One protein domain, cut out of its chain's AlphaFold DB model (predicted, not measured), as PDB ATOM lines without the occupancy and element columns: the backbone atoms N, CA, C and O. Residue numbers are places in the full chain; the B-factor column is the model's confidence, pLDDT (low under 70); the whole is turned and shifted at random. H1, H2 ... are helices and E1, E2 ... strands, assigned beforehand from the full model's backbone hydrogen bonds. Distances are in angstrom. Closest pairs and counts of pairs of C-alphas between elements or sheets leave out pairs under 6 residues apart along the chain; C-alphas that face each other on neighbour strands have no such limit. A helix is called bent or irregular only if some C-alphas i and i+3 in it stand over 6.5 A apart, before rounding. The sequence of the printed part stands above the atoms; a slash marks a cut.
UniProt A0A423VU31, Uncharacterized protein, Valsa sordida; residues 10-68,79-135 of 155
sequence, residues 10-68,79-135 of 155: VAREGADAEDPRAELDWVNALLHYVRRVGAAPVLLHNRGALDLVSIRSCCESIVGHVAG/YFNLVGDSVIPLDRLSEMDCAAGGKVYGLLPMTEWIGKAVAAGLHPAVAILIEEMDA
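AT A GLANCE: This is residues 10 to 68 and 79 to 135 of the 155 residues of an uncharacterized protein of Valsa sordida (UniProt A0A423VU31). A helical hairpin of H5 and H6 packs crosswise on H2, and E1, which pairs with E4, lies between these helices and the short H4; from this body a two-stranded ribbon of E2 and E3 leads away, and E2 runs on into H3, an arm that makes one end of the long axis. H1 sits to one side near H2, in a stretch of low confidence. The printed part has 116 residues with six named helices and four named strands, in the order H1 H2 E1 E2 H3 E3 H4 E4 H5 H6, and its class is mixed, helices and strands. There are two sheets of two strands, E1 with E4, parallel, and E2 with E3, antiparallel. The whole is compact by its radius of gyration of the C-alphas, 15.2 A, yet elongated in outline, with spans of 50 by 29 by 27 A.

IN THESE COORDINATES: The printed part begins at Val 10, and H1 holds residues 14 to 17, with C-alpha 14 at (18.064, 2.715, -17.349). H2 follows at residues 26 to 37 and is 15.5 A long from first to last C-alpha. E1 is residues 39 to 41, 6.8 A, and E2 is residues 49 to 54, 15.8 A. H3, residues 55 to 67, is the longest helix with 13 residues and 17.9 A; its C-alpha 67 is at (-3.898, -4.119, -3.794). After the cut come E3, residues 86 to 89, 9.9 A, and H4, residues 90 to 95, 9.7 A. H4 is irregular, with C-alphas 91 and 94 8.0 A apart. E4 is residues 106 to 108, 6.7 A, H5 is residues 110 to 119, 14.1 A, and H6 is residues 124 to 133, 14.3 A, ending with C-alpha 133 at (21.107, 25.039, -6.435).

HOW THE PARTS SIT: H1 is close to H2 but not clearly touching it, with the C-alphas of Ala 17 and Asn 28 the closest at 7.2 A. H2 touches H5 with residues 33 to 37 alone, about perpendicular at 78 degrees; the closest C-alphas are those of Tyr 33 and Ala 117, 5.9 A. H2 touches H6 with residues 26 to 30 alone, about perpendicular at 74 degrees, closest at Trp 26 and Val 126, 5.7 A between C-alphas. H5 and H6 form a helical hairpin and touch at a shallow tilt of 21 degrees, opposite ways, with the C-alphas of Ile 114 and Ala 127 closest at 6.3 A. E1 and E4 are parallel neighbours at 38 degrees, with N 40 and O 106 within hydrogen-bond range at 2.8 A. The closest C-alphas of E1 and H4 are those of Ala 40 and Ser 94, 5.3 A. H2 and H4 are near each other, with 6 pairs of C-alphas within 10 A. E2 and E3 are antiparallel neighbours at 165 degrees, with N 50 and O 88 at 2.8 A and N 86 and O 52 at 3.0 A, within hydrogen-bond range. Residues 10 to 11 pair with residues 53 to 54 of E2, parallel. H3 touches no helix. In H2, H3, H5 and H6 every O i to N i+4 pair is within hydrogen-bond range; in H4 0 of 2 are, beside 2 of 3 O i to N i+3 pairs, and H1 is too short for an O i to N i+4 pair.

THE WHOLE: The two C-alphas farthest apart are those of Gly 68 and Glu 112, 50.1 A. Residues 69 to 78 are not printed, and C-alphas 68 and 79 are 14.6 A apart across this cut, in the link from H3 to E3. Of the links that are printed whole, none is long. The mean pLDDT of the printed part is 84.7; residues 10 to 24 and residue 68 are under 70.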
ATOM      1  N   VAL A  10      12.515  12.002  -7.920       58.25
ATOM      2  CA  VAL A  10      12.433  10.650  -8.479       58.25
ATOM      3  C   VAL A  10      13.699  10.413  -9.288       58.25
ATOM      4  O   VAL A  10      13.902  11.061 -10.312       58.25
ATOM      5  N   ALA A  11      14.540   9.484  -8.840       58.47
ATOM      6  CA  ALA A  11      15.659   9.025  -9.643       58.47
ATOM      7  C   ALA A  11      15.142   8.169 -10.795       58.47
ATOM      8  O   ALA A  11      14.372   7.220 -10.614       58.47
ATOM      9  N   ARG A  12      15.592   8.521 -11.994       57.97
ATOM     10  CA  ARG A  12      15.374   7.733 -13.198       57.97
ATOM     11  C   ARG A  12      16.584   6.832 -13.403       57.97
ATOM     12  O   ARG A  12      17.718   7.255 -13.192       57.97
ATOM     13  N   GLU A  13      16.339   5.595 -13.808       58.53
ATOM     14  CA  GLU A  13      17.375   4.599 -14.080       58.53
ATOM     15  C   GLU A  13      17.126   3.950 -15.444       58.53
ATOM     16  O   GLU A  13      16.000   3.939 -15.944       58.53
ATOM     17  N   GLY A  14      18.173   3.389 -16.053       58.06
ATOM     18  CA  GLY A  14      18.064   2.715 -17.349       58.06
ATOM     19  C   GLY A  14      17.548   3.639 -18.456       58.06
ATOM     20  O   GLY A  14      17.902   4.814 -18.503       58.06
ATOM     21  N   ALA A  15      16.691   3.114 -19.338       50.22
ATOM     22  CA  ALA A  15      16.150   3.858 -20.480       50.22
ATOM     23  C   ALA A  15      15.377   5.131 -20.075       50.22
ATOM     24  O   ALA A  15      15.360   6.103 -20.826       50.22
ATOM     25  N   ASP A  16      14.797   5.168 -18.869       53.00
ATOM     26  CA  ASP A  16      14.058   6.336 -18.372       53.00
ATOM     27  C   ASP A  16      14.982   7.517 -18.029       53.00
ATOM     28  O   ASP A  16      14.529   8.665 -17.983       53.00
ATOM     29  N   ALA A  17      16.271   7.251 -17.784       56.72
ATOM     30  CA  ALA A  17      17.292   8.273 -17.551       56.72
ATOM     31  C   ALA A  17      17.851   8.875 -18.854       56.72
ATOM     32  O   ALA A  17      18.510   9.913 -18.794       56.72
ATOM     33  N   GLU A  18      17.589   8.237 -20.001       58.00
ATOM     34  CA  GLU A  18      18.073   8.627 -21.337       58.00
ATOM     35  C   GLU A  18      16.999   9.352 -22.177       58.00
ATOM     36  O   GLU A  18      17.271   9.791 -23.294       58.00
ATOM     37  N   ASP A  19      15.775   9.502 -21.656       66.19
ATOM     38  CA  ASP A  19      14.707  10.274 -22.306       66.19
ATOM     39  C   ASP A  19      15.095  11.772 -22.391       66.19
ATOM     40  O   ASP A  19      15.538  12.338 -21.388       66.19
ATOM     41  N   PRO A  20      14.865  12.475 -23.521       59.03
ATOM     42  CA  PRO A  20      15.146  13.913 -23.654       59.03
ATOM     43  C   PRO A  20      14.506  14.804 -22.571       59.03
ATOM     44  O   PRO A  20      14.978  15.902 -22.288       59.03
ATOM     45  N   ARG A  21      13.415  14.359 -21.939       60.47
ATOM     46  CA  ARG A  21      12.776  15.047 -20.803       60.47
ATOM     47  C   ARG A  21      13.504  14.801 -19.481       60.47
ATOM     48  O   ARG A  21      13.389  15.630 -18.583       60.47
ATOM     49  N   ALA A  22      14.225  13.688 -19.350       58.06
ATOM     50  CA  ALA A  22      15.098  13.403 -18.212       58.06
ATOM     51  C   ALA A  22      16.361  14.281 -18.219       58.06
ATOM     52  O   ALA A  22      16.957  14.488 -17.165       58.06
ATOM     53  N   GLU A  23      16.730  14.847 -19.374       58.84
ATOM     54  CA  GLU A  23      17.820  15.826 -19.487       58.84
ATOM     55  C   GLU A  23      17.478  17.177 -18.842       58.84
ATOM     56  O   GLU A  23      18.384  17.920 -18.477       58.84
ATOM     57  N   LEU A  24      16.186  17.493 -18.667       67.75
ATOM     58  CA  LEU A  24      15.715  18.717 -17.998       67.75
ATOM     59  C   LEU A  24      15.577  18.563 -16.477       67.75
ATOM     60  O   LEU A  24      15.374  19.552 -15.771       67.75
ATOM     61  N   ASP A  25      15.676  17.336 -15.967       80.75
ATOM     62  CA  ASP A  25      15.751  17.070 -14.536       80.75
ATOM     63  C   ASP A  25      17.180  17.337 -14.062       80.75
ATOM     64  O   ASP A  25      18.098  16.558 -14.320       80.75
ATOM     65  N   TRP A  26      17.371  18.457 -13.367       85.31
ATOM     66  CA  TRP A  26      18.694  18.893 -12.934       85.31
ATOM     67  C   TRP A  26      19.361  17.905 -11.967       85.31
ATOM     68  O   TRP A  26      20.589  17.819 -11.974       85.31
ATOM     69  N   VAL A  27      18.600  17.134 -11.173       88.31
ATOM     70  CA  VAL A  27      19.166  16.131 -10.251       88.31
ATOM     71  C   VAL A  27      19.724  14.967 -11.058       88.31
ATOM     72  O   VAL A  27      20.879  14.580 -10.881       88.31
ATOM     73  N   ASN A  28      18.926  14.442 -11.987       85.56
ATOM     74  CA  ASN A  28      19.364  13.376 -12.879       85.56
ATOM     75  C   ASN A  28      20.554  13.825 -13.745       85.56
ATOM     76  O   ASN A  28      21.556  13.115 -13.843       85.56
ATOM     77  N   ALA A  29      20.483  15.035 -14.306       90.12
ATOM     78  CA  ALA A  29      21.555  15.620 -15.098       90.12
ATOM     79  C   ALA A  29      22.840  15.792 -14.276       90.12
ATOM     80  O   ALA A  29      23.909  15.401 -14.741       90.12
ATOM     81  N   LEU A  30      22.757  16.301 -13.042       92.75
ATOM     82  CA  LEU A  30      23.910  16.411 -12.149       92.75
ATOM     83  C   LEU A  30      24.600  15.053 -11.987       92.75
ATOM     84  O   LEU A  30      25.779  14.926 -12.313       92.75
ATOM     85  N   LEU A  31      23.868  14.020 -11.563       92.44
ATOM     86  CA  LEU A  31      24.438  12.688 -11.335       92.44
ATOM     87  C   LEU A  31      25.003  12.078 -12.627       92.44
ATOM     88  O   LEU A  31      26.107  11.528 -12.624       92.44
ATOM     89  N   HIS A  32      24.291  12.209 -13.748       91.88
ATOM     90  CA  HIS A  32      24.763  11.753 -15.054       91.88
ATOM     91  C   HIS A  32      26.090  12.423 -15.441       91.88
ATOM     92  O   HIS A  32      27.057  11.743 -15.801       91.88
ATOM     93  N   TYR A  33      26.170  13.749 -15.331       94.62
ATOM     94  CA  TYR A  33      27.354  14.495 -15.741       94.62
ATOM     95  C   TYR A  33      28.515  14.377 -14.752       94.62
ATOM     96  O   TYR A  33      29.659  14.429 -15.197       94.62
ATOM     97  N   VAL A  34      28.281  14.087 -13.466       95.06
ATOM     98  CA  VAL A  34      29.367  13.687 -12.551       95.06
ATOM     99  C   VAL A  34      30.050  12.415 -13.060       95.06
ATOM    100  O   VAL A  34      31.281  12.360 -13.158       95.06
ATOM    101  N   ARG A  35      29.267  11.410 -13.477       94.44
ATOM    102  CA  ARG A  35      29.808  10.162 -14.044       94.44
ATOM    103  C   ARG A  35      30.542  10.406 -15.358       94.44
ATOM    104  O   ARG A  35      31.644   9.884 -15.538       94.44
ATOM    105  N   ARG A  36      29.944  11.208 -16.244       93.94
ATOM    106  CA  ARG A  36      30.456  11.492 -17.592       93.94
ATOM    107  C   ARG A  36      31.729  12.338 -17.586       93.94
ATOM    108  O   ARG A  36      32.660  12.026 -18.321       93.94
ATOM    109  N   VAL A  37      31.792  13.373 -16.746       95.19
ATOM    110  CA  VAL A  37      32.986  14.220 -16.564       95.19
ATOM    111  C   VAL A  37      34.058  13.493 -15.746       95.19
ATOM    112  O   VAL A  37      35.247  13.760 -15.905       95.19
ATOM    113  N   GLY A  38      33.660  12.561 -14.875       95.25
ATOM    114  CA  GLY A  38      34.576  11.874 -13.966       95.25
ATOM    115  C   GLY A  38      34.970  12.712 -12.744       95.25
ATOM    116  O   GLY A  38      35.917  12.356 -12.043       95.25
ATOM    117  N   ALA A  39      34.237  13.791 -12.471       96.62
ATOM    118  CA  ALA A  39      34.419  14.661 -11.317       96.62
ATOM    119  C   ALA A  39      33.066  15.194 -10.826       96.62
ATOM    120  O   ALA A  39      32.154  15.371 -11.633       96.62
ATOM    121  N   ALA A  40      32.952  15.475  -9.531       96.25
ATOM    122  CA  ALA A  40      31.820  16.145  -8.903       96.25
ATOM    123  C   ALA A  40      32.113  17.641  -8.669       96.25
ATOM    124  O   ALA A  40      33.275  18.004  -8.446       96.25
ATOM    125  N   PRO A  41      31.095  18.519  -8.716       96.50
ATOM    126  CA  PRO A  41      31.267  19.916  -8.344       96.50
ATOM    127  C   PRO A  41      31.440  20.048  -6.827       96.50
ATOM    128  O   PRO A  41      30.795  19.348  -6.046       96.50
ATOM    129  N   VAL A  42      32.293  20.977  -6.408       94.69
ATOM    130  CA  VAL A  42      32.355  21.426  -5.014       94.69
ATOM    131  C   VAL A  42      31.144  22.310  -4.732       94.69
ATOM    132  O   VAL A  42      30.952  23.314  -5.415       94.69
ATOM    133  N   LEU A  43      30.369  21.943  -3.710       91.50
ATOM    134  CA  LEU A  43      29.215  22.702  -3.229       91.50
ATOM    135  C   LEU A  43      29.605  23.510  -1.990       91.50
ATOM    136  O   LEU A  43      30.013  22.953  -0.965       91.50
ATOM    137  N   LEU A  44      29.516  24.831  -2.078       89.12
ATOM    138  CA  LEU A  44      29.984  25.744  -1.039       89.12
ATOM    139  C   LEU A  44      28.881  26.107  -0.054       89.12
ATOM    140  O   LEU A  44      29.150  26.181   1.152       89.12
ATOM    141  N   HIS A  45      27.653  26.283  -0.534       85.88
ATOM    142  CA  HIS A  45      26.563  26.864   0.248       85.88
ATOM    143  C   HIS A  45      25.471  25.854   0.564       85.88
ATOM    144  O   HIS A  45      24.955  25.841   1.682       85.88
ATOM    145  N   ASN A  46      25.143  24.988  -0.389       82.38
ATOM    146  CA  ASN A  46      24.075  24.027  -0.221       82.38
ATOM    147  C   ASN A  46      24.509  22.859   0.676       82.38
ATOM    148  O   ASN A  46      25.664  22.414   0.672       82.38
ATOM    149  N   ARG A  47      23.573  22.379   1.494       80.88
ATOM    150  CA  ARG A  47      23.763  21.317   2.486       80.88
ATOM    151  C   ARG A  47      22.554  20.387   2.481       80.88
ATOM    152  O   ARG A  47      21.466  20.753   2.035       80.88
ATOM    153  N   GLY A  48      22.753  19.180   3.002       84.88
ATOM    154  CA  GLY A  48      21.717  18.155   3.087       84.88
ATOM    155  C   GLY A  48      22.005  16.965   2.183       84.88
ATOM    156  O   GLY A  48      23.165  16.602   1.968       84.88
ATOM    157  N   ALA A  49      20.949  16.336   1.676       85.88
ATOM    158  CA  ALA A  49      21.070  15.146   0.846       85.88
ATOM    159  C   ALA A  49      20.059  15.142  -0.303       85.88
ATOM    160  O   ALA A  49      18.932  15.611  -0.158       85.88
ATOM    161  N   LEU A  50      20.460  14.554  -1.426       86.81
ATOM    162  CA  LEU A  50      19.546  14.172  -2.491       86.81
ATOM    163  C   LEU A  50      18.836  12.890  -2.060       86.81
ATOM    164  O   LEU A  50      19.472  11.845  -1.915       86.81
ATOM    165  N   ASP A  51      17.533  12.997  -1.822       83.75
ATOM    166  CA  ASP A  51      16.665  11.873  -1.484       83.75
ATOM    167  C   ASP A  51      16.001  11.352  -2.763       83.75
ATOM    168  O   ASP A  51      15.159  12.031  -3.366       83.75
ATOM    169  N   LEU A  52      16.462  10.183  -3.202       84.00
ATOM    170  CA  LEU A  52      16.117   9.569  -4.471       84.00
ATOM    171  C   LEU A  52      15.225   8.351  -4.250       84.00
ATOM    172  O   LEU A  52      15.510   7.476  -3.428       84.00
ATOM    173  N   VAL A  53      14.168   8.265  -5.051       84.12
ATOM    174  CA  VAL A  53      13.312   7.080  -5.165       84.12
ATOM    175  C   VAL A  53      13.310   6.594  -6.609       84.12
ATOM    176  O   VAL A  53      13.167   7.397  -7.531       84.12
ATOM    177  N   SER A  54      13.470   5.292  -6.815       82.75
ATOM    178  CA  SER A  54      13.362   4.688  -8.140       82.75
ATOM    179  C   SER A  54      11.895   4.625  -8.577       82.75
ATOM    180  O   SER A  54      10.997   4.357  -7.771       82.75
ATOM    181  N   ILE A  55      11.635   4.814  -9.874       82.12
ATOM    182  CA  ILE A  55      10.285   4.644 -10.446       82.12
ATOM    183  C   ILE A  55       9.732   3.258 -10.101       82.12
ATOM    184  O   ILE A  55       8.578   3.133  -9.701       82.12
ATOM    185  N   ARG A  56      10.575   2.224 -10.185       82.75
ATOM    186  CA  ARG A  56      10.196   0.845  -9.874       82.75
ATOM    187  C   ARG A  56       9.691   0.692  -8.438       82.75
ATOM    188  O   ARG A  56       8.569   0.229  -8.258       82.75
ATOM    189  N   SER A  57      10.476   1.099  -7.440       83.06
ATOM    190  CA  SER A  57      10.086   1.036  -6.019       83.06
ATOM    191  C   SER A  57       8.827   1.855  -5.743       83.06
ATOM    192  O   SER A  57       7.937   1.418  -5.008       83.06
ATOM    193  N   CYS A  58       8.710   3.023  -6.384       84.06
ATOM    194  CA  CYS A  58       7.522   3.864  -6.297       84.06
ATOM    195  C   CYS A  58       6.278   3.127  -6.825       84.06
ATOM    196  O   CYS A  58       5.279   3.011  -6.113       84.06
ATOM    197  N   CYS A  59       6.353   2.547  -8.027       86.38
ATOM    198  CA  CYS A  59       5.266   1.773  -8.627       86.38
ATOM    199  C   CYS A  59       4.920   0.516  -7.814       86.38
ATOM    200  O   CYS A  59       3.742   0.275  -7.551       86.38
ATOM    201  N   GLU A  60       5.920  -0.257  -7.381       86.94
ATOM    202  CA  GLU A  60       5.730  -1.444  -6.534       86.94
ATOM    203  C   GLU A  60       5.025  -1.074  -5.218       86.94
ATOM    204  O   GLU A  60       4.078  -1.752  -4.810       86.94
ATOM    205  N   SER A  61       5.409   0.045  -4.595       83.25
ATOM    206  CA  SER A  61       4.791   0.534  -3.357       83.25
ATOM    207  C   SER A  61       3.347   0.994  -3.568       83.25
ATOM    208  O   SER A  61       2.470   0.640  -2.779       83.25
ATOM    209  N   ILE A  62       3.066   1.743  -4.641       85.12
ATOM    210  CA  ILE A  62       1.701   2.186  -4.975       85.12
ATOM    211  C   ILE A  62       0.792   0.975  -5.191       85.12
ATOM    212  O   ILE A  62      -0.270   0.883  -4.570       85.12
ATOM    213  N   VAL A  63       1.214   0.026  -6.031       87.62
ATOM    214  CA  VAL A  63       0.440  -1.193  -6.303       87.62
ATOM    215  C   VAL A  63       0.249  -1.998  -5.019       87.62
ATOM    216  O   VAL A  63      -0.869  -2.429  -4.743       87.62
ATOM    217  N   GLY A  64       1.289  -2.140  -4.194       84.69
ATOM    218  CA  GLY A  64       1.207  -2.822  -2.904       84.69
ATOM    219  C   GLY A  64       0.189  -2.189  -1.951       84.69
ATOM    220  O   GLY A  64      -0.602  -2.904  -1.334       84.69
ATOM    221  N   HIS A  65       0.144  -0.858  -1.859       81.31
ATOM    222  CA  HIS A  65      -0.806  -0.155  -0.990       81.31
ATOM    223  C   HIS A  65      -2.254  -0.209  -1.491       81.31
ATOM    224  O   HIS A  65      -3.171  -0.270  -0.666       81.31
ATOM    225  N   VAL A  66      -2.462  -0.196  -2.812       81.62
ATOM    226  CA  VAL A  66      -3.793  -0.289  -3.431       81.62
ATOM    227  C   VAL A  66      -4.327  -1.723  -3.384       81.62
ATOM    228  O   VAL A  66      -5.476  -1.937  -3.008       81.62
ATOM    229  N   ALA A  67      -3.499  -2.712  -3.733       81.00
ATOM    230  CA  ALA A  67      -3.898  -4.119  -3.794       81.00
ATOM    231  C   ALA A  67      -3.962  -4.778  -2.410       81.00
ATOM    232  O   ALA A  67      -4.821  -5.619  -2.160       81.00
ATOM    233  N   GLY A  68      -3.085  -4.376  -1.485       67.94
ATOM    234  CA  GLY A  68      -3.036  -4.865  -0.107       67.94
ATOM    235  C   GLY A  68      -4.101  -4.260   0.805       67.94
ATOM    236  O   GLY A  68      -3.828  -4.063   1.988       67.94
ATOM    237  N   TYR A  79      -1.701   8.263   4.366       77.50
ATOM    238  CA  TYR A  79      -0.634   8.989   3.677       77.50
ATOM    239  C   TYR A  79       0.692   8.234   3.808       77.50
ATOM    240  O   TYR A  79       1.025   7.749   4.891       77.50
ATOM    241  N   PHE A  80       1.452   8.161   2.712       76.94
ATOM    242  CA  PHE A  80       2.751   7.489   2.648       76.94
ATOM    243  C   PHE A  80       3.779   8.380   1.939       76.94
ATOM    244  O   PHE A  80       3.481   8.949   0.892       76.94
ATOM    245  N   ASN A  81       4.997   8.456   2.484       76.00
ATOM    246  CA  ASN A  81       6.137   9.106   1.832       76.00
ATOM    247  C   ASN A  81       6.979   8.038   1.125       76.00
ATOM    248  O   ASN A  81       7.610   7.214   1.792       76.00
ATOM    249  N   LEU A  82       6.992   8.055  -0.208       77.94
ATOM    250  CA  LEU A  82       7.797   7.149  -1.032       77.94
ATOM    251  C   LEU A  82       9.144   7.805  -1.343       77.94
ATOM    252  O   LEU A  82       9.291   8.510  -2.335       77.94
ATOM    253  N   VAL A  83      10.093   7.619  -0.429       80.56
ATOM    254  CA  VAL A  83      11.415   8.263  -0.423       80.56
ATOM    255  C   VAL A  83      12.483   7.283   0.070       80.56
ATOM    256  O   VAL A  83      12.155   6.264   0.696       80.56
ATOM    257  N   GLY A  84      13.750   7.609  -0.169       77.31
ATOM    258  CA  GLY A  84      14.900   7.008   0.496       77.31
ATOM    259  C   GLY A  84      15.388   5.683  -0.079       77.31
ATOM    260  O   GLY A  84      15.987   4.911   0.669       77.31
ATOM    261  N   ASP A  85      15.144   5.396  -1.360       80.44
ATOM    262  CA  ASP A  85      15.781   4.238  -2.007       80.44
ATOM    263  C   ASP A  85      17.296   4.453  -2.113       80.44
ATOM    264  O   ASP A  85      18.079   3.535  -1.875       80.44
ATOM    265  N   SER A  86      17.709   5.687  -2.418       83.12
ATOM    266  CA  SER A  86      19.100   6.125  -2.364       83.12
ATOM    267  C   SER A  86      19.173   7.532  -1.782       83.12
ATOM    268  O   SER A  86      18.404   8.414  -2.152       83.12
ATOM    269  N   VAL A  87      20.087   7.748  -0.838       86.44
ATOM    270  CA  VAL A  87      20.303   9.055  -0.210       86.44
ATOM    271  C   VAL A  87      21.754   9.440  -0.431       86.44
ATOM    272  O   VAL A  87      22.648   8.779   0.097       86.44
ATOM    273  N   ILE A  88      21.981  10.508  -1.195       88.88
ATOM    274  CA  ILE A  88      23.322  10.995  -1.533       88.88
ATOM    275  C   ILE A  88      23.572  12.297  -0.767       88.88
ATOM    276  O   ILE A  88      22.985  13.324  -1.119       88.88
ATOM    277  N   PRO A  89      24.415  12.292   0.280       89.94
ATOM    278  CA  PRO A  89      24.823  13.522   0.945       89.94
ATOM    279  C   PRO A  89      25.535  14.447  -0.046       89.94
ATOM    280  O   PRO A  89      26.441  14.015  -0.761       89.94
ATOM    281  N   LEU A  90      25.121  15.712  -0.102       88.56
ATOM    282  CA  LEU A  90      25.663  16.683  -1.060       88.56
ATOM    283  C   LEU A  90      27.157  16.960  -0.823       88.56
ATOM    284  O   LEU A  90      27.908  17.171  -1.771       88.56
ATOM    285  N   ASP A  91      27.606  16.881   0.430       88.50
ATOM    286  CA  ASP A  91      29.012  16.982   0.839       88.50
ATOM    287  C   ASP A  91      29.854  15.752   0.461       88.50
ATOM    288  O   ASP A  91      31.084  15.817   0.466       88.50
ATOM    289  N   ARG A  92      29.206  14.641   0.092       90.44
ATOM    290  CA  ARG A  92      29.839  13.387  -0.344       90.44
ATOM    291  C   ARG A  92      29.437  13.001  -1.763       90.44
ATOM    292  O   ARG A  92      29.484  11.828  -2.127       90.44
ATOM    293  N   LEU A  93      29.074  13.978  -2.594       91.50
ATOM    294  CA  LEU A  93      28.676  13.738  -3.983       91.50
ATOM    295  C   LEU A  93      29.775  13.028  -4.799       91.50
ATOM    296  O   LEU A  93      29.477  12.204  -5.661       91.50
ATOM    297  N   SER A  94      31.051  13.271  -4.485       94.25
ATOM    298  CA  SER A  94      32.194  12.560  -5.078       94.25
ATOM    299  C   SER A  94      32.222  11.058  -4.776       94.25
ATOM    300  O   SER A  94      32.933  10.313  -5.447       94.25
ATOM    301  N   GLU A  95      31.459  10.592  -3.793       93.62
ATOM    302  CA  GLU A  95      31.421   9.201  -3.341       93.62
ATOM    303  C   GLU A  95      30.100   8.506  -3.706       93.62
ATOM    304  O   GLU A  95      29.864   7.378  -3.275       93.62
ATOM    305  N   MET A  96      29.241   9.146  -4.509       89.69
ATOM    306  CA  MET A  96      27.862   8.700  -4.764       89.69
ATOM    307  C   MET A  96      27.724   7.252  -5.271       89.69
ATOM    308  O   MET A  96      26.725   6.606  -4.978       89.69
ATOM    309  N   ASP A  97      28.732   6.718  -5.970       89.25
ATOM    310  CA  ASP A  97      28.717   5.346  -6.495       89.25
ATOM    311  C   ASP A  97      29.540   4.358  -5.632       89.25
ATOM    312  O   ASP A  97      29.541   3.155  -5.894       89.25
ATOM    313  N   CYS A  98      30.219   4.818  -4.572       86.88
ATOM    314  CA  CYS A  98      31.108   3.977  -3.751       86.88
ATOM    315  C   CYS A  98      30.366   2.855  -3.018       86.88
ATOM    316  O   CYS A  98      30.871   1.737  -2.934       86.88
ATOM    317  N   ALA A  99      29.155   3.122  -2.516       79.25
ATOM    318  CA  ALA A  99      28.348   2.119  -1.816       79.25
ATOM    319  C   ALA A  99      27.971   0.923  -2.715       79.25
ATOM    320  O   ALA A  99      27.777  -0.182  -2.218       79.25
ATOM    321  N   ALA A 100      27.924   1.133  -4.035       78.00
ATOM    322  CA  ALA A 100      27.667   0.100  -5.035       78.00
ATOM    323  C   ALA A 100      28.956  -0.559  -5.576       78.00
ATOM    324  O   ALA A 100      28.910  -1.266  -6.581       78.00
ATOM    325  N   GLY A 101      30.116  -0.315  -4.950       80.19
ATOM    326  CA  GLY A 101      31.420  -0.782  -5.437       80.19
ATOM    327  C   GLY A 101      31.981   0.035  -6.608       80.19
ATOM    328  O   GLY A 101      32.913  -0.409  -7.276       80.19
ATOM    329  N   GLY A 102      31.407   1.212  -6.876       85.56
ATOM    330  CA  GLY A 102      31.886   2.160  -7.878       85.56
ATOM    331  C   GLY A 102      33.125   2.943  -7.432       85.56
ATOM    332  O   GLY A 102      33.744   2.665  -6.406       85.56
ATOM    333  N   LYS A 103      33.505   3.944  -8.233       90.25
ATOM    334  CA  LYS A 103      34.703   4.768  -8.002       90.25
ATOM    335  C   LYS A 103      34.396   6.050  -7.221       90.25
ATOM    336  O   LYS A 103      33.274   6.546  -7.246       90.25
ATOM    337  N   VAL A 104      35.437   6.618  -6.613       93.19
ATOM    338  CA  VAL A 104      35.440   7.997  -6.103       93.19
ATOM    339  C   VAL A 104      35.748   8.952  -7.261       93.19
ATOM    340  O   VAL A 104      36.660   8.705  -8.055       93.19
ATOM    341  N   TYR A 105      34.992  10.038  -7.358       95.31
ATOM    342  CA  TYR A 105      35.162  11.090  -8.357       95.31
ATOM    343  C   TYR A 105      36.081  12.201  -7.840       95.31
ATOM    344  O   TYR A 105      36.096  12.509  -6.648       95.31
ATOM    345  N   GLY A 106      36.833  12.838  -8.743       95.12
ATOM    346  CA  GLY A 106      37.570  14.058  -8.400       95.12
ATOM    347  C   GLY A 106      36.620  15.204  -8.041       95.12
ATOM    348  O   GLY A 106      35.442  15.158  -8.384       95.12
ATOM    349  N   LEU A 107      37.123  16.243  -7.380       96.50
ATOM    350  CA  LEU A 107      36.356  17.454  -7.079       96.50
ATOM    351  C   LEU A 107      36.845  18.618  -7.936       96.50
ATOM    352  O   LEU A 107      38.054  18.807  -8.078       96.50
ATOM    353  N   LEU A 108      35.914  19.394  -8.488       97.44
ATOM    354  CA  LEU A 108      36.206  20.592  -9.275       97.44
ATOM    355  C   LEU A 108      35.401  21.797  -8.772       97.44
ATOM    356  O   LEU A 108      34.264  21.619  -8.331       97.44
ATOM    357  N   PRO A 109      35.935  23.028  -8.880       96.75
ATOM    358  CA  PRO A 109      35.135  24.235  -8.686       96.75
ATOM    359  C   PRO A 109      33.895  24.225  -9.591       96.75
ATOM    360  O   PRO A 109      33.999  23.823 -10.751       96.75
ATOM    361  N   MET A 110      32.747  24.699  -9.090       95.38
ATOM    362  CA  MET A 110      31.460  24.676  -9.810       95.38
ATOM    363  C   MET A 110      31.577  25.201 -11.249       95.38
ATOM    364  O   MET A 110      31.189  24.514 -12.189       95.38
ATOM    365  N   THR A 111      32.197  26.368 -11.445       95.50
ATOM    366  CA  THR A 111      32.382  26.974 -12.774       95.50
ATOM    367  C   THR A 111      33.204  26.094 -13.721       95.50
ATOM    368  O   THR A 111      32.869  25.962 -14.898       95.50
ATOM    369  N   GLU A 112      34.270  25.457 -13.224       97.31
ATOM    370  CA  GLU A 112      35.093  24.554 -14.038       97.31
ATOM    371  C   GLU A 112      34.326  23.272 -14.379       97.31
ATOM    372  O   GLU A 112      34.373  22.788 -15.515       97.31
ATOM    373  N   TRP A 113      33.590  22.739 -13.404       97.94
ATOM    374  CA  TRP A 113      32.754  21.564 -13.590       97.94
ATOM    375  C   TRP A 113      31.656  21.815 -14.630       97.94
ATOM    376  O   TRP A 113      31.528  21.024 -15.565       97.94
ATOM    377  N   ILE A 114      30.938  22.941 -14.539       97.12
ATOM    378  CA  ILE A 114      29.915  23.355 -15.512       97.12
ATOM    379  C   ILE A 114      30.519  23.466 -16.911       97.12
ATOM    380  O   ILE A 114      29.956  22.921 -17.860       97.12
ATOM    381  N   GLY A 115      31.686  24.103 -17.049       97.12
ATOM    382  CA  GLY A 115      32.373  24.212 -18.337       97.12
ATOM    383  C   GLY A 115      32.644  22.844 -18.975       97.12
ATOM    384  O   GLY A 115      32.367  22.642 -20.160       97.12
ATOM    385  N   LYS A 116      33.112  21.874 -18.180       97.69
ATOM    386  CA  LYS A 116      33.336  20.491 -18.637       97.69
ATOM    387  C   LYS A 116      32.032  19.754 -18.944       97.69
ATOM    388  O   LYS A 116      31.969  19.041 -19.942       97.69
ATOM    389  N   ALA A 117      31.000  19.927 -18.124       96.38
ATOM    390  CA  ALA A 117      29.708  19.278 -18.317       96.38
ATOM    391  C   ALA A 117      29.001  19.786 -19.585       96.38
ATOM    392  O   ALA A 117      28.523  18.979 -20.379       96.38
ATOM    393  N   VAL A 118      28.999  21.101 -19.829       96.44
ATOM    394  CA  VAL A 118      28.423  21.708 -21.044       96.44
ATOM    395  C   VAL A 118      29.190  21.268 -22.289       96.44
ATOM    396  O   VAL A 118      28.574  20.854 -23.267       96.44
ATOM    397  N   ALA A 119      30.527  21.252 -22.240       96.44
ATOM    398  CA  ALA A 119      31.341  20.697 -23.325       96.44
ATOM    399  C   ALA A 119      31.063  19.201 -23.577       96.44
ATOM    400  O   ALA A 119      31.191  18.729 -24.706       96.44
ATOM    401  N   ALA A 120      30.651  18.460 -22.545       94.44
ATOM    402  CA  ALA A 120      30.233  17.067 -22.650       94.44
ATOM    403  C   ALA A 120      28.768  16.889 -23.098       94.44
ATOM    404  O   ALA A 120      28.354  15.746 -23.283       94.44
ATOM    405  N   GLY A 121      28.000  17.966 -23.296       93.00
ATOM    406  CA  GLY A 121      26.624  17.930 -23.808       93.00
ATOM    407  C   GLY A 121      25.536  18.387 -22.833       93.00
ATOM    408  O   GLY A 121      24.361  18.312 -23.183       93.00
ATOM    409  N   LEU A 122      25.878  18.855 -21.625       92.81
ATOM    410  CA  LEU A 122      24.882  19.364 -20.679       92.81
ATOM    411  C   LEU A 122      24.191  20.602 -21.258       92.81
ATOM    412  O   LEU A 122      24.847  21.562 -21.667       92.81
ATOM    413  N   HIS A 123      22.858  20.605 -21.235       91.94
ATOM    414  CA  HIS A 123      22.082  21.746 -21.696       91.94
ATOM    415  C   HIS A 123      22.358  22.983 -20.811       91.94
ATOM    416  O   HIS A 123      22.170  22.906 -19.593       91.94
ATOM    417  N   PRO A 124      22.733  24.151 -21.374       91.12
ATOM    418  CA  PRO A 124      23.122  25.327 -20.586       91.12
ATOM    419  C   PRO A 124      22.072  25.796 -19.573       91.12
ATOM    420  O   PRO A 124      22.415  26.177 -18.461       91.12
ATOM    421  N   ALA A 125      20.779  25.709 -19.911       89.81
ATOM    422  CA  ALA A 125      19.712  26.058 -18.968       89.81
ATOM    423  C   ALA A 125      19.693  25.157 -17.718       89.81
ATOM    424  O   ALA A 125      19.358  25.619 -16.635       89.81
ATOM    425  N   VAL A 126      20.080  23.886 -17.850       89.75
ATOM    426  CA  VAL A 126      20.146  22.937 -16.729       89.75
ATOM    427  C   VAL A 126      21.404  23.179 -15.902       89.75
ATOM    428  O   VAL A 126      21.354  23.090 -14.681       89.75
ATOM    429  N   ALA A 127      22.509  23.570 -16.543       92.44
ATOM    430  CA  ALA A 127      23.707  24.008 -15.835       92.44
ATOM    431  C   ALA A 127      23.422  25.201 -14.907       92.44
ATOM    432  O   ALA A 127      23.869  25.188 -13.764       92.44
ATOM    433  N   ILE A 128      22.612  26.167 -15.359       91.19
ATOM    434  CA  ILE A 128      22.165  27.293 -14.523       91.19
ATOM    435  C   ILE A 128      21.372  26.787 -13.313       91.19
ATOM    436  O   ILE A 128      21.608  27.245 -12.205       91.19
ATOM    437  N   LEU A 129      20.473  25.811 -13.477       89.38
ATOM    438  CA  LEU A 129      19.731  25.246 -12.339       89.38
ATOM    439  C   LEU A 129      20.653  24.556 -11.319       89.38
ATOM    440  O   LEU A 129      20.414  24.658 -10.118       89.38
ATOM    441  N   ILE A 130      21.693  23.863 -11.789       90.81
ATOM    442  CA  ILE A 130      22.695  23.214 -10.929       90.81
ATOM    443  C   ILE A 130      23.541  24.262 -10.189       90.81
ATOM    444  O   ILE A 130      23.835  24.083  -9.010       90.81
ATOM    445  N   GLU A 131      23.909  25.354 -10.855       91.44
ATOM    446  CA  GLU A 131      24.622  26.474 -10.232       91.44
ATOM    447  C   GLU A 131      23.753  27.164  -9.176       91.44
ATOM    448  O   GLU A 131      24.159  27.292  -8.021       91.44
ATOM    449  N   GLU A 132      22.521  27.516  -9.544       88.12
ATOM    450  CA  GLU A 132      21.544  28.151  -8.661       88.12
ATOM    451  C   GLU A 132      21.195  27.273  -7.466       88.12
ATOM    452  O   GLU A 132      20.876  27.802  -6.411       88.12
ATOM    453  N   MET A 133      21.290  25.943  -7.573       85.75
ATOM    454  CA  MET A 133      21.107  25.039  -6.435       85.75
ATOM    455  C   MET A 133      22.137  25.308  -5.319       85.75
ATOM    456  O   MET A 133      21.788  25.182  -4.142       85.75
ATOM    457  N   ASP A 134      23.360  25.728  -5.651       87.69
ATOM    458  CA  ASP A 134      24.401  26.110  -4.686       87.69
ATOM    459  C   ASP A 134      24.426  27.618  -4.379       87.69
ATOM    460  O   ASP A 134      25.377  28.106  -3.775       87.69
ATOM    461  N   ALA A 135      23.396  28.385  -4.756       85.75
ATOM    462  CA  ALA A 135      23.344  29.808  -4.439       85.75
ATOM    463  C   ALA A 135      23.288  30.068  -2.912       85.75
ATOM    464  O   ALA A 135      22.633  29.328  -2.162       85.75
TER     465      ALA A 135